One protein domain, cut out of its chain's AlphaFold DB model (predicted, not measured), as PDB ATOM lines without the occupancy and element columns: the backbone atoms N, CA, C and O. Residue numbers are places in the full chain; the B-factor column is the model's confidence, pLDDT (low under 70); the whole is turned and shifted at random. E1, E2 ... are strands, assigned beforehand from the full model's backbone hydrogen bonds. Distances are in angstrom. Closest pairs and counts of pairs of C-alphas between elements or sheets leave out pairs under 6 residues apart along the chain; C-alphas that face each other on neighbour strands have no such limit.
ATOM      1  N   LEU A   2      12.875 -46.728  19.688       93.50
ATOM      2  CA  LEU A   2      13.048 -47.567  20.872       93.50
ATOM      3  C   LEU A   2      12.137 -48.789  20.758       93.50
ATOM      4  O   LEU A   2      11.078 -48.712  20.134       93.50
ATOM      5  N   VAL A   3      12.575 -49.912  21.312       93.88
ATOM      6  CA  VAL A   3      11.819 -51.164  21.335       93.88
ATOM      7  C   VAL A   3      11.904 -51.730  22.740       93.88
ATOM      8  O   VAL A   3      12.992 -52.119  23.164       93.88
ATOM      9  N   ASP A   4      10.750 -51.781  23.397       95.25
ATOM     10  CA  ASP A   4      10.515 -52.582  24.595       95.25
ATOM     11  C   ASP A   4      10.661 -54.054  24.196       95.25
ATOM     12  O   ASP A   4       9.823 -54.615  23.480       95.25
ATOM     13  N   TYR A   5      11.810 -54.636  24.525       93.81
ATOM     14  CA  TYR A   5      12.169 -55.970  24.047       93.81
ATOM     15  C   TYR A   5      11.649 -57.065  24.978       93.81
ATOM     16  O   TYR A   5      11.353 -58.169  24.519       93.81
ATOM     17  N   ASN A   6      11.545 -56.766  26.273       93.62
ATOM     18  CA  ASN A   6      11.056 -57.697  27.289       93.62
ATOM     19  C   ASN A   6       9.535 -57.573  27.528       93.62
ATOM     20  O   ASN A   6       8.963 -58.401  28.236       93.62
ATOM     21  N   VAL A   7       8.883 -56.609  26.870       94.88
ATOM     22  CA  VAL A   7       7.436 -56.362  26.858       94.88
ATOM     23  C   VAL A   7       6.902 -55.962  28.239       94.88
ATOM     24  O   VAL A   7       5.809 -56.371  28.640       94.88
ATOM     25  N   ASN A   8       7.674 -55.189  29.008       95.75
ATOM     26  CA  ASN A   8       7.292 -54.763  30.360       95.75
ATOM     27  C   ASN A   8       6.697 -53.340  30.434       95.75
ATOM     28  O   ASN A   8       6.314 -52.889  31.519       95.75
ATOM     29  N   GLY A   9       6.598 -52.639  29.303       94.62
ATOM     30  CA  GLY A   9       6.088 -51.273  29.192       94.62
ATOM     31  C   GLY A   9       7.123 -50.173  29.458       94.62
ATOM     32  O   GLY A   9       6.747 -48.998  29.491       94.62
ATOM     33  N   ALA A  10       8.394 -50.522  29.663       96.62
ATOM     34  CA  ALA A  10       9.525 -49.604  29.713       96.62
ATOM     35  C   ALA A  10      10.385 -49.719  28.443       96.62
ATOM     36  O   ALA A  10      10.347 -50.714  27.731       96.62
ATOM     37  N   PHE A  11      11.141 -48.662  28.137       97.00
ATOM     38  CA  PHE A  11      12.010 -48.590  26.950       97.00
ATOM     39  C   PHE A  11      13.475 -48.281  27.291       97.00
ATOM     40  O   PHE A  11      14.272 -47.932  26.412       97.00
ATOM     41  N   ASN A  12      13.822 -48.323  28.577       96.12
ATOM     42  CA  ASN A  12      15.125 -47.938  29.103       96.12
ATOM     43  C   ASN A  12      15.843 -49.067  29.860       96.12
ATOM     44  O   ASN A  12      16.820 -48.790  30.567       96.12
ATOM     45  N   ASP A  13      15.406 -50.316  29.700       96.12
ATOM     46  CA  ASP A  13      15.998 -51.452  30.391       96.12
ATOM     47  C   ASP A  13      17.373 -51.802  29.823       96.12
ATOM     48  O   ASP A  13      17.554 -52.186  28.661       96.12
ATOM     49  N   LYS A  14      18.370 -51.704  30.702       94.50
ATOM     50  CA  LYS A  14      19.747 -52.118  30.446       94.50
ATOM     51  C   LYS A  14      19.984 -53.442  31.156       94.50
ATOM     52  O   LYS A  14      19.776 -53.536  32.364       94.50
ATOM     53  N   SER A  15      20.472 -54.447  30.438       91.81
ATOM     54  CA  SER A  15      20.777 -55.745  31.041       91.81
ATOM     55  C   SER A  15      21.927 -56.454  30.334       91.81
ATOM     56  O   SER A  15      22.094 -56.358  29.118       91.81
ATOM     57  N   ALA A  16      22.713 -57.205  31.107       87.69
ATOM     58  CA  ALA A  16      23.683 -58.164  30.580       87.69
ATOM     59  C   ALA A  16      23.008 -59.457  30.078       87.69
ATOM     60  O   ALA A  16      23.626 -60.240  29.353       87.69
ATOM     61  N   ASP A  17      21.750 -59.689  30.462       88.81
ATOM     62  CA  ASP A  17      20.875 -60.648  29.804       88.81
ATOM     63  C   ASP A  17      20.191 -59.960  28.622       88.81
ATOM     64  O   ASP A  17      19.327 -59.100  28.785       88.81
ATOM     65  N   PHE A  18      20.587 -60.352  27.413       87.75
ATOM     66  CA  PHE A  18      20.105 -59.730  26.187       87.75
ATOM     67  C   PHE A  18      18.593 -59.902  26.006       87.75
ATOM     68  O   PHE A  18      17.982 -59.062  25.348       87.75
ATOM     69  N   GLY A  19      17.981 -60.934  26.599       88.31
ATOM     70  CA  GLY A  19      16.528 -61.126  26.597       88.31
ATOM     71  C   GLY A  19      15.768 -60.113  27.456       88.31
ATOM     72  O   GLY A  19      14.581 -59.905  27.239       88.31
ATOM     73  N   GLN A  20      16.456 -59.469  28.399       92.12
ATOM     74  CA  GLN A  20      15.903 -58.505  29.355       92.12
ATOM     75  C   GLN A  20      16.382 -57.072  29.088       92.12
ATOM     76  O   GLN A  20      16.241 -56.203  29.941       92.12
ATOM     77  N   CYS A  21      17.017 -56.836  27.943       93.25
ATOM     78  CA  CYS A  21      17.548 -55.537  27.554       93.25
ATOM     79  C   CYS A  21      16.745 -54.995  26.379       93.25
ATOM     80  O   CYS A  21      16.535 -55.723  25.407       93.25
ATOM     81  N   ASP A  22      16.386 -53.718  26.425       96.50
ATOM     82  CA  ASP A  22      15.683 -53.051  25.336       96.50
ATOM     83  C   ASP A  22      16.577 -52.812  24.120       96.50
ATOM     84  O   ASP A  22      17.805 -53.010  24.141       96.50
ATOM     85  N   ARG A  23      15.955 -52.407  23.009       95.06
ATOM     86  CA  ARG A  23      16.677 -52.068  21.778       95.06
ATOM     87  C   ARG A  23      16.500 -50.618  21.391       95.06
ATOM     88  O   ARG A  23      15.424 -50.035  21.487       95.06
ATOM     89  N   VAL A  24      17.565 -50.080  20.820       93.81
ATOM     90  CA  VAL A  24      17.577 -48.777  20.172       93.81
ATOM     91  C   VAL A  24      18.022 -48.942  18.723       93.81
ATOM     92  O   VAL A  24      18.995 -49.630  18.423       93.81
ATOM     93  N   ARG A  25      17.282 -48.328  17.799       91.62
ATOM     94  CA  ARG A  25      17.633 -48.238  16.377       91.62
ATOM     95  C   ARG A  25      17.921 -46.786  16.032       91.62
ATOM     96  O   ARG A  25      17.015 -45.949  16.130       91.62
ATOM     97  N   ILE A  26      19.160 -46.509  15.648       86.94
ATOM     98  CA  ILE A  26      19.640 -45.208  15.176       86.94
ATOM     99  C   ILE A  26      20.315 -45.459  13.831       86.94
ATOM    100  O   ILE A  26      21.154 -46.347  13.727       86.94
ATOM    101  N   GLY A  27      19.912 -44.713  12.806       83.69
ATOM    102  CA  GLY A  27      20.398 -44.883  11.442       83.69
ATOM    103  C   GLY A  27      19.301 -44.619  10.420       83.69
ATOM    104  O   GLY A  27      18.282 -43.994  10.726       83.69
ATOM    105  N   GLU A  28      19.517 -45.107   9.201       81.88
ATOM    106  CA  GLU A  28      18.590 -44.911   8.090       81.88
ATOM    107  C   GLU A  28      17.199 -45.488   8.373       81.88
ATOM    108  O   GLU A  28      17.028 -46.546   8.991       81.88
ATOM    109  N   LYS A  29      16.172 -44.787   7.884       77.62
ATOM    110  CA  LYS A  29      14.780 -45.218   8.013       77.62
ATOM    111  C   LYS A  29      14.598 -46.574   7.325       77.62
ATOM    112  O   LYS A  29      14.842 -46.704   6.134       77.62
ATOM    113  N   GLY A  30      14.122 -47.564   8.078       74.12
ATOM    114  CA  GLY A  30      13.945 -48.936   7.591       74.12
ATOM    115  C   GLY A  30      15.127 -49.863   7.878       74.12
ATOM    116  O   GLY A  30      14.988 -51.071   7.699       74.12
ATOM    117  N   SER A  31      16.246 -49.339   8.394       78.19
ATOM    118  CA  SER A  31      17.333 -50.176   8.895       78.19
ATOM    119  C   SER A  31      16.840 -51.091  10.020       78.19
ATOM    120  O   SER A  31      16.126 -50.673  10.941       78.19
ATOM    121  N   GLN A  32      17.239 -52.358   9.935       75.31
ATOM    122  CA  GLN A  32      17.039 -53.343  10.993       75.31
ATOM    123  C   GLN A  32      18.220 -53.388  11.976       75.31
ATOM    124  O   GLN A  32      18.160 -54.171  12.923       75.31
ATOM    125  N   ASP A  33      19.259 -52.551  11.797       80.75
ATOM    126  CA  ASP A  33      20.349 -52.452  12.775       80.75
ATOM    127  C   ASP A  33      19.768 -51.984  14.113       80.75
ATOM    128  O   ASP A  33      19.188 -50.899  14.245       80.75
ATOM    129  N   SER A  34      19.869 -52.866  15.100       87.19
ATOM    130  CA  SER A  34      19.361 -52.651  16.441       87.19
ATOM    131  C   SER A  34      20.488 -52.876  17.427       87.19
ATOM    132  O   SER A  34      21.191 -53.884  17.377       87.19
ATOM    133  N   ARG A  35      20.665 -51.910  18.321       90.62
ATOM    134  CA  ARG A  35      21.660 -51.936  19.387       90.62
ATOM    135  C   ARG A  35      20.975 -52.180  20.718       90.62
ATOM    136  O   ARG A  35      19.771 -51.973  20.856       90.62
ATOM    137  N   TYR A  36      21.750 -52.632  21.691       94.38
ATOM    138  CA  TYR A  36      21.274 -52.787  23.059       94.38
ATOM    139  C   TYR A  36      21.197 -51.424  23.729       94.38
ATOM    140  O   TYR A  36      22.108 -50.606  23.576       94.38
ATOM    141  N   VAL A  37      20.125 -51.191  24.479       95.81
ATOM    142  CA  VAL A  37      20.077 -50.077  25.420       95.81
ATOM    143  C   VAL A  37      21.109 -50.358  26.514       95.81
ATOM    144  O   VAL A  37      21.005 -51.324  27.263       95.81
ATOM    145  N   GLY A  38      22.155 -49.537  26.571       96.00
ATOM    146  CA  GLY A  38      23.281 -49.712  27.485       96.00
ATOM    147  C   GLY A  38      23.772 -48.390  28.061       96.00
ATOM    148  O   GLY A  38      23.145 -47.343  27.900       96.00
ATOM    149  N   ASN A  39      24.909 -48.422  28.755       96.88
ATOM    150  CA  ASN A  39      25.588 -47.198  29.197       96.88
ATOM    151  C   ASN A  39      26.091 -46.354  28.026       96.88
ATOM    152  O   ASN A  39      26.213 -45.140  28.175       96.88
ATOM    153  N   TYR A  40      26.347 -46.991  26.881       96.94
ATOM    154  CA  TYR A  40      26.737 -46.323  25.655       96.94
ATOM    155  C   TYR A  40      25.914 -46.819  24.471       96.94
ATOM    156  O   TYR A  40      25.494 -47.975  24.409       96.94
ATOM    157  N   VAL A  41      25.727 -45.929  23.505       94.69
ATOM    158  CA  VAL A  41      25.275 -46.265  22.158       94.69
ATOM    159  C   VAL A  41      26.296 -45.709  21.183       94.69
ATOM    160  O   VAL A  41      26.752 -44.576  21.331       94.69
ATOM    161  N   GLU A  42      26.679 -46.525  20.210       92.06
ATOM    162  CA  GLU A  42      27.624 -46.127  19.178       92.06
ATOM    163  C   GLU A  42      26.888 -45.652  17.928       92.06
ATOM    164  O   GLU A  42      26.069 -46.386  17.371       92.06
ATOM    165  N   VAL A  43      27.208 -44.439  17.483       89.56
ATOM    166  CA  VAL A  43      26.703 -43.829  16.249       89.56
ATOM    167  C   VAL A  43      27.903 -43.240  15.518       89.56
ATOM    168  O   VAL A  43      28.671 -42.491  16.118       89.56
ATOM    169  N   ASP A  44      28.114 -43.626  14.258       87.44
ATOM    170  CA  ASP A  44      29.226 -43.151  13.418       87.44
ATOM    171  C   ASP A  44      30.607 -43.216  14.103       87.44
ATOM    172  O   ASP A  44      31.400 -42.277  14.062       87.44
ATOM    173  N   ASN A  45      30.898 -44.353  14.755       86.75
ATOM    174  CA  ASN A  45      32.125 -44.617  15.526       86.75
ATOM    175  C   ASN A  45      32.359 -43.685  16.730       86.75
ATOM    176  O   ASN A  45      33.471 -43.632  17.260       86.75
ATOM    177  N   LYS A  46      31.328 -42.973  17.192       93.00
ATOM    178  CA  LYS A  46      31.347 -42.192  18.432       93.00
ATOM    179  C   LYS A  46      30.422 -42.805  19.467       93.00
ATOM    180  O   LYS A  46      29.350 -43.311  19.136       93.00
ATOM    181  N   LEU A  47      30.832 -42.743  20.731       96.06
ATOM    182  CA  LEU A  47      30.015 -43.204  21.847       96.06
ATOM    183  C   LEU A  47      29.212 -42.054  22.430       96.06
ATOM    184  O   LEU A  47      29.736 -40.970  22.670       96.06
ATOM    185  N   TYR A  48      27.949 -42.337  22.715       96.88
ATOM    186  CA  TYR A  48      27.032 -41.431  23.385       96.88
ATOM    187  C   TYR A  48      26.488 -42.101  24.638       96.88
ATOM    188  O   TYR A  48      26.186 -43.293  24.615       96.88
ATOM    189  N   LYS A  49      26.337 -41.339  25.719       97.31
ATOM    190  CA  LYS A  49      25.570 -41.729  26.904       97.31
ATOM    191  C   LYS A  49      24.091 -41.467  26.607       97.31
ATOM    192  O   LYS A  49      23.732 -40.303  26.410       97.31
ATOM    193  N   PRO A  50      23.245 -42.507  26.529       96.25
ATOM    194  CA  PRO A  50      21.829 -42.321  26.276       96.25
ATOM    195  C   PRO A  50      21.079 -42.009  27.576       96.25
ATOM    196  O   PRO A  50      21.220 -42.718  28.578       96.25
ATOM    197  N   GLU A  51      20.217 -41.003  27.525       97.12
ATOM    198  CA  GLU A  51      19.140 -40.790  28.492       97.12
ATOM    199  C   GLU A  51      17.822 -41.102  27.789       97.12
ATOM    200  O   GLU A  51      17.449 -40.434  26.827       97.12
ATOM    201  N   ILE A  52      17.145 -42.161  28.230       96.81
ATOM    202  CA  ILE A  52      15.923 -42.655  27.595       96.81
ATOM    203  C   ILE A  52      14.774 -42.513  28.582       96.81
ATOM    204  O   ILE A  52      14.850 -43.014  29.710       96.81
ATOM    205  N   ALA A  53      13.713 -41.835  28.147       97.00
ATOM    206  CA  ALA A  53      12.478 -41.749  28.905       97.00
ATOM    207  C   ALA A  53      11.885 -43.150  29.079       97.00
ATOM    208  O   ALA A  53      11.844 -43.932  28.130       97.00
ATOM    209  N   LYS A  54      11.420 -43.474  30.290       96.44
ATOM    210  CA  LYS A  54      10.891 -44.810  30.595       96.44
ATOM    211  C   LYS A  54       9.741 -45.201  29.663       96.44
ATOM    212  O   LYS A  54       9.662 -46.350  29.262       96.44
ATOM    213  N   ASP A  55       8.895 -44.245  29.302       96.06
ATOM    214  CA  ASP A  55       7.758 -44.398  28.385       96.06
ATOM    215  C   ASP A  55       8.145 -44.385  26.893       96.06
ATOM    216  O   ASP A  55       7.280 -44.482  26.024       96.06
ATOM    217  N   GLY A  56       9.435 -44.238  26.578       94.75
ATOM    218  CA  GLY A  56       9.946 -44.177  25.213       94.75
ATOM    219  C   GLY A  56       9.673 -42.857  24.486       94.75
ATOM    220  O   GLY A  56       9.944 -42.775  23.286       94.75
ATOM    221  N   ALA A  57       9.174 -41.821  25.172       95.56
ATOM    222  CA  ALA A  57       8.809 -40.549  24.545       95.56
ATOM    223  C   ALA A  57      10.006 -39.826  23.907       95.56
ATOM    224  O   ALA A  57       9.857 -39.151  22.887       95.56
ATOM    225  N   PHE A  58      11.200 -39.965  24.490       94.19
ATOM    226  CA  PHE A  58      12.417 -39.370  23.952       94.19
ATOM    227  C   PHE A  58      13.676 -40.171  24.283       94.19
ATOM    228  O   PHE A  58      13.727 -40.977  25.216       94.19
ATOM    229  N   ILE A  59      14.720 -39.875  23.512       95.06
ATOM    230  CA  ILE A  59      16.106 -40.234  23.788       95.06
ATOM    231  C   ILE A  59      16.973 -38.986  23.614       95.06
ATOM    232  O   ILE A  59      16.862 -38.287  22.608       95.06
ATOM    233  N   ILE A  60      17.843 -38.723  24.583       96.31
ATOM    234  CA  ILE A  60      18.894 -37.705  24.502       96.31
ATOM    235  C   ILE A  60      20.230 -38.439  24.410       96.31
ATOM    236  O   ILE A  60      20.474 -39.400  25.138       96.31
ATOM    237  N   LEU A  61      21.083 -38.005  23.484       95.88
ATOM    238  CA  LEU A  61      22.408 -38.575  23.264       95.88
ATOM    239  C   LEU A  61      23.462 -37.518  23.573       95.88
ATOM    240  O   LEU A  61      23.641 -36.573  22.806       95.88
ATOM    241  N   THR A  62      24.180 -37.709  24.673       97.62
ATOM    242  CA  THR A  62      25.295 -36.839  25.061       97.62
ATOM    243  C   THR A  62      26.603 -37.534  24.716       97.62
ATOM    244  O   THR A  62      26.808 -38.678  25.117       97.62
ATOM    245  N   GLU A  63      27.486 -36.884  23.956       97.31
ATOM    246  CA  GLU A  63      28.771 -37.477  23.562       97.31
ATOM    247  C   GLU A  63      29.582 -37.911  24.796       97.31
ATOM    248  O   GLU A  63      29.676 -37.200  25.798       97.31
ATOM    249  N   ALA A  64      30.150 -39.114  24.737       97.00
ATOM    250  CA  ALA A  64      30.935 -39.712  25.806       97.00
ATOM    251  C   ALA A  64      32.434 -39.525  25.519       97.00
ATOM    252  O   ALA A  64      33.085 -40.421  24.986       97.00
ATOM    253  N   ALA A  65      32.979 -38.356  25.867       91.88
ATOM    254  CA  ALA A  65      34.385 -38.028  25.610       91.88
ATOM    255  C   ALA A  65      35.369 -38.822  26.498       91.88
ATOM    256  O   ALA A  65      36.401 -39.288  26.021       91.88
ATOM    257  N   ASP A  66      35.019 -39.049  27.767       91.50
ATOM    258  CA  ASP A  66      35.922 -39.630  28.773       91.50
ATOM    259  C   ASP A  66      35.694 -41.137  28.981       91.50
ATOM    260  O   ASP A  66      35.484 -41.614  30.099       91.50
TER     261      ASP A  66
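AT A GLANCE: This is residues 2 to 66 of the 212 residues of an uncharacterized protein of Planctomycetes bacterium RBG_13_62_9 (UniProt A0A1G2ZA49). Little regular structure: a winding loop stretch, residues 2 to 40, is followed by a small three-stranded antiparallel sheet at one side. Two short antiparallel pairings, residues 2 to 3 with 23 to 24 and 23 to 24 with 35 to 36, tie the loops together. The printed part has 65 residues, 15 of them in E1, E2 and E3 and no named helix, class all strand; it is compact, with a radius of gyration of the C-alphas of 11.4 A and spans of 32 by 28 by 23 A.

HOW THE PARTS SIT: E1, residues 41 to 43, E2, residues 46 to 52, and E3, residues 59 to 63, form a meander, each strand the antiparallel neighbour of the one before. In the hairpin E1 and E2, at 130 degrees, N 41 and O 48 are 2.9 A apart, within hydrogen-bond range. In the hairpin E2 and E3, at 146 degrees, N 49 and O 62 are 2.8 A apart, also within range. The pairing is staggered: E2 pairs with E1 over residues 46 to 48 and with E3 over 48 to 52.

IN THESE COORDINATES: E1 begins at C-alpha 41 (25.275, -46.265, 22.158) and is 6.5 A long. E2 is 17.9 A, E3 13.0 A, ending at C-alpha 63 (28.771, -37.477, 23.562).

THE WHOLE: The farthest C-alphas, of Val 7 and Asp 66, are 33.1 A apart. The printed part has no cut; the link E1 to E2 is tight, E2 to E3 short. No printed residue is under 70 in pLDDT.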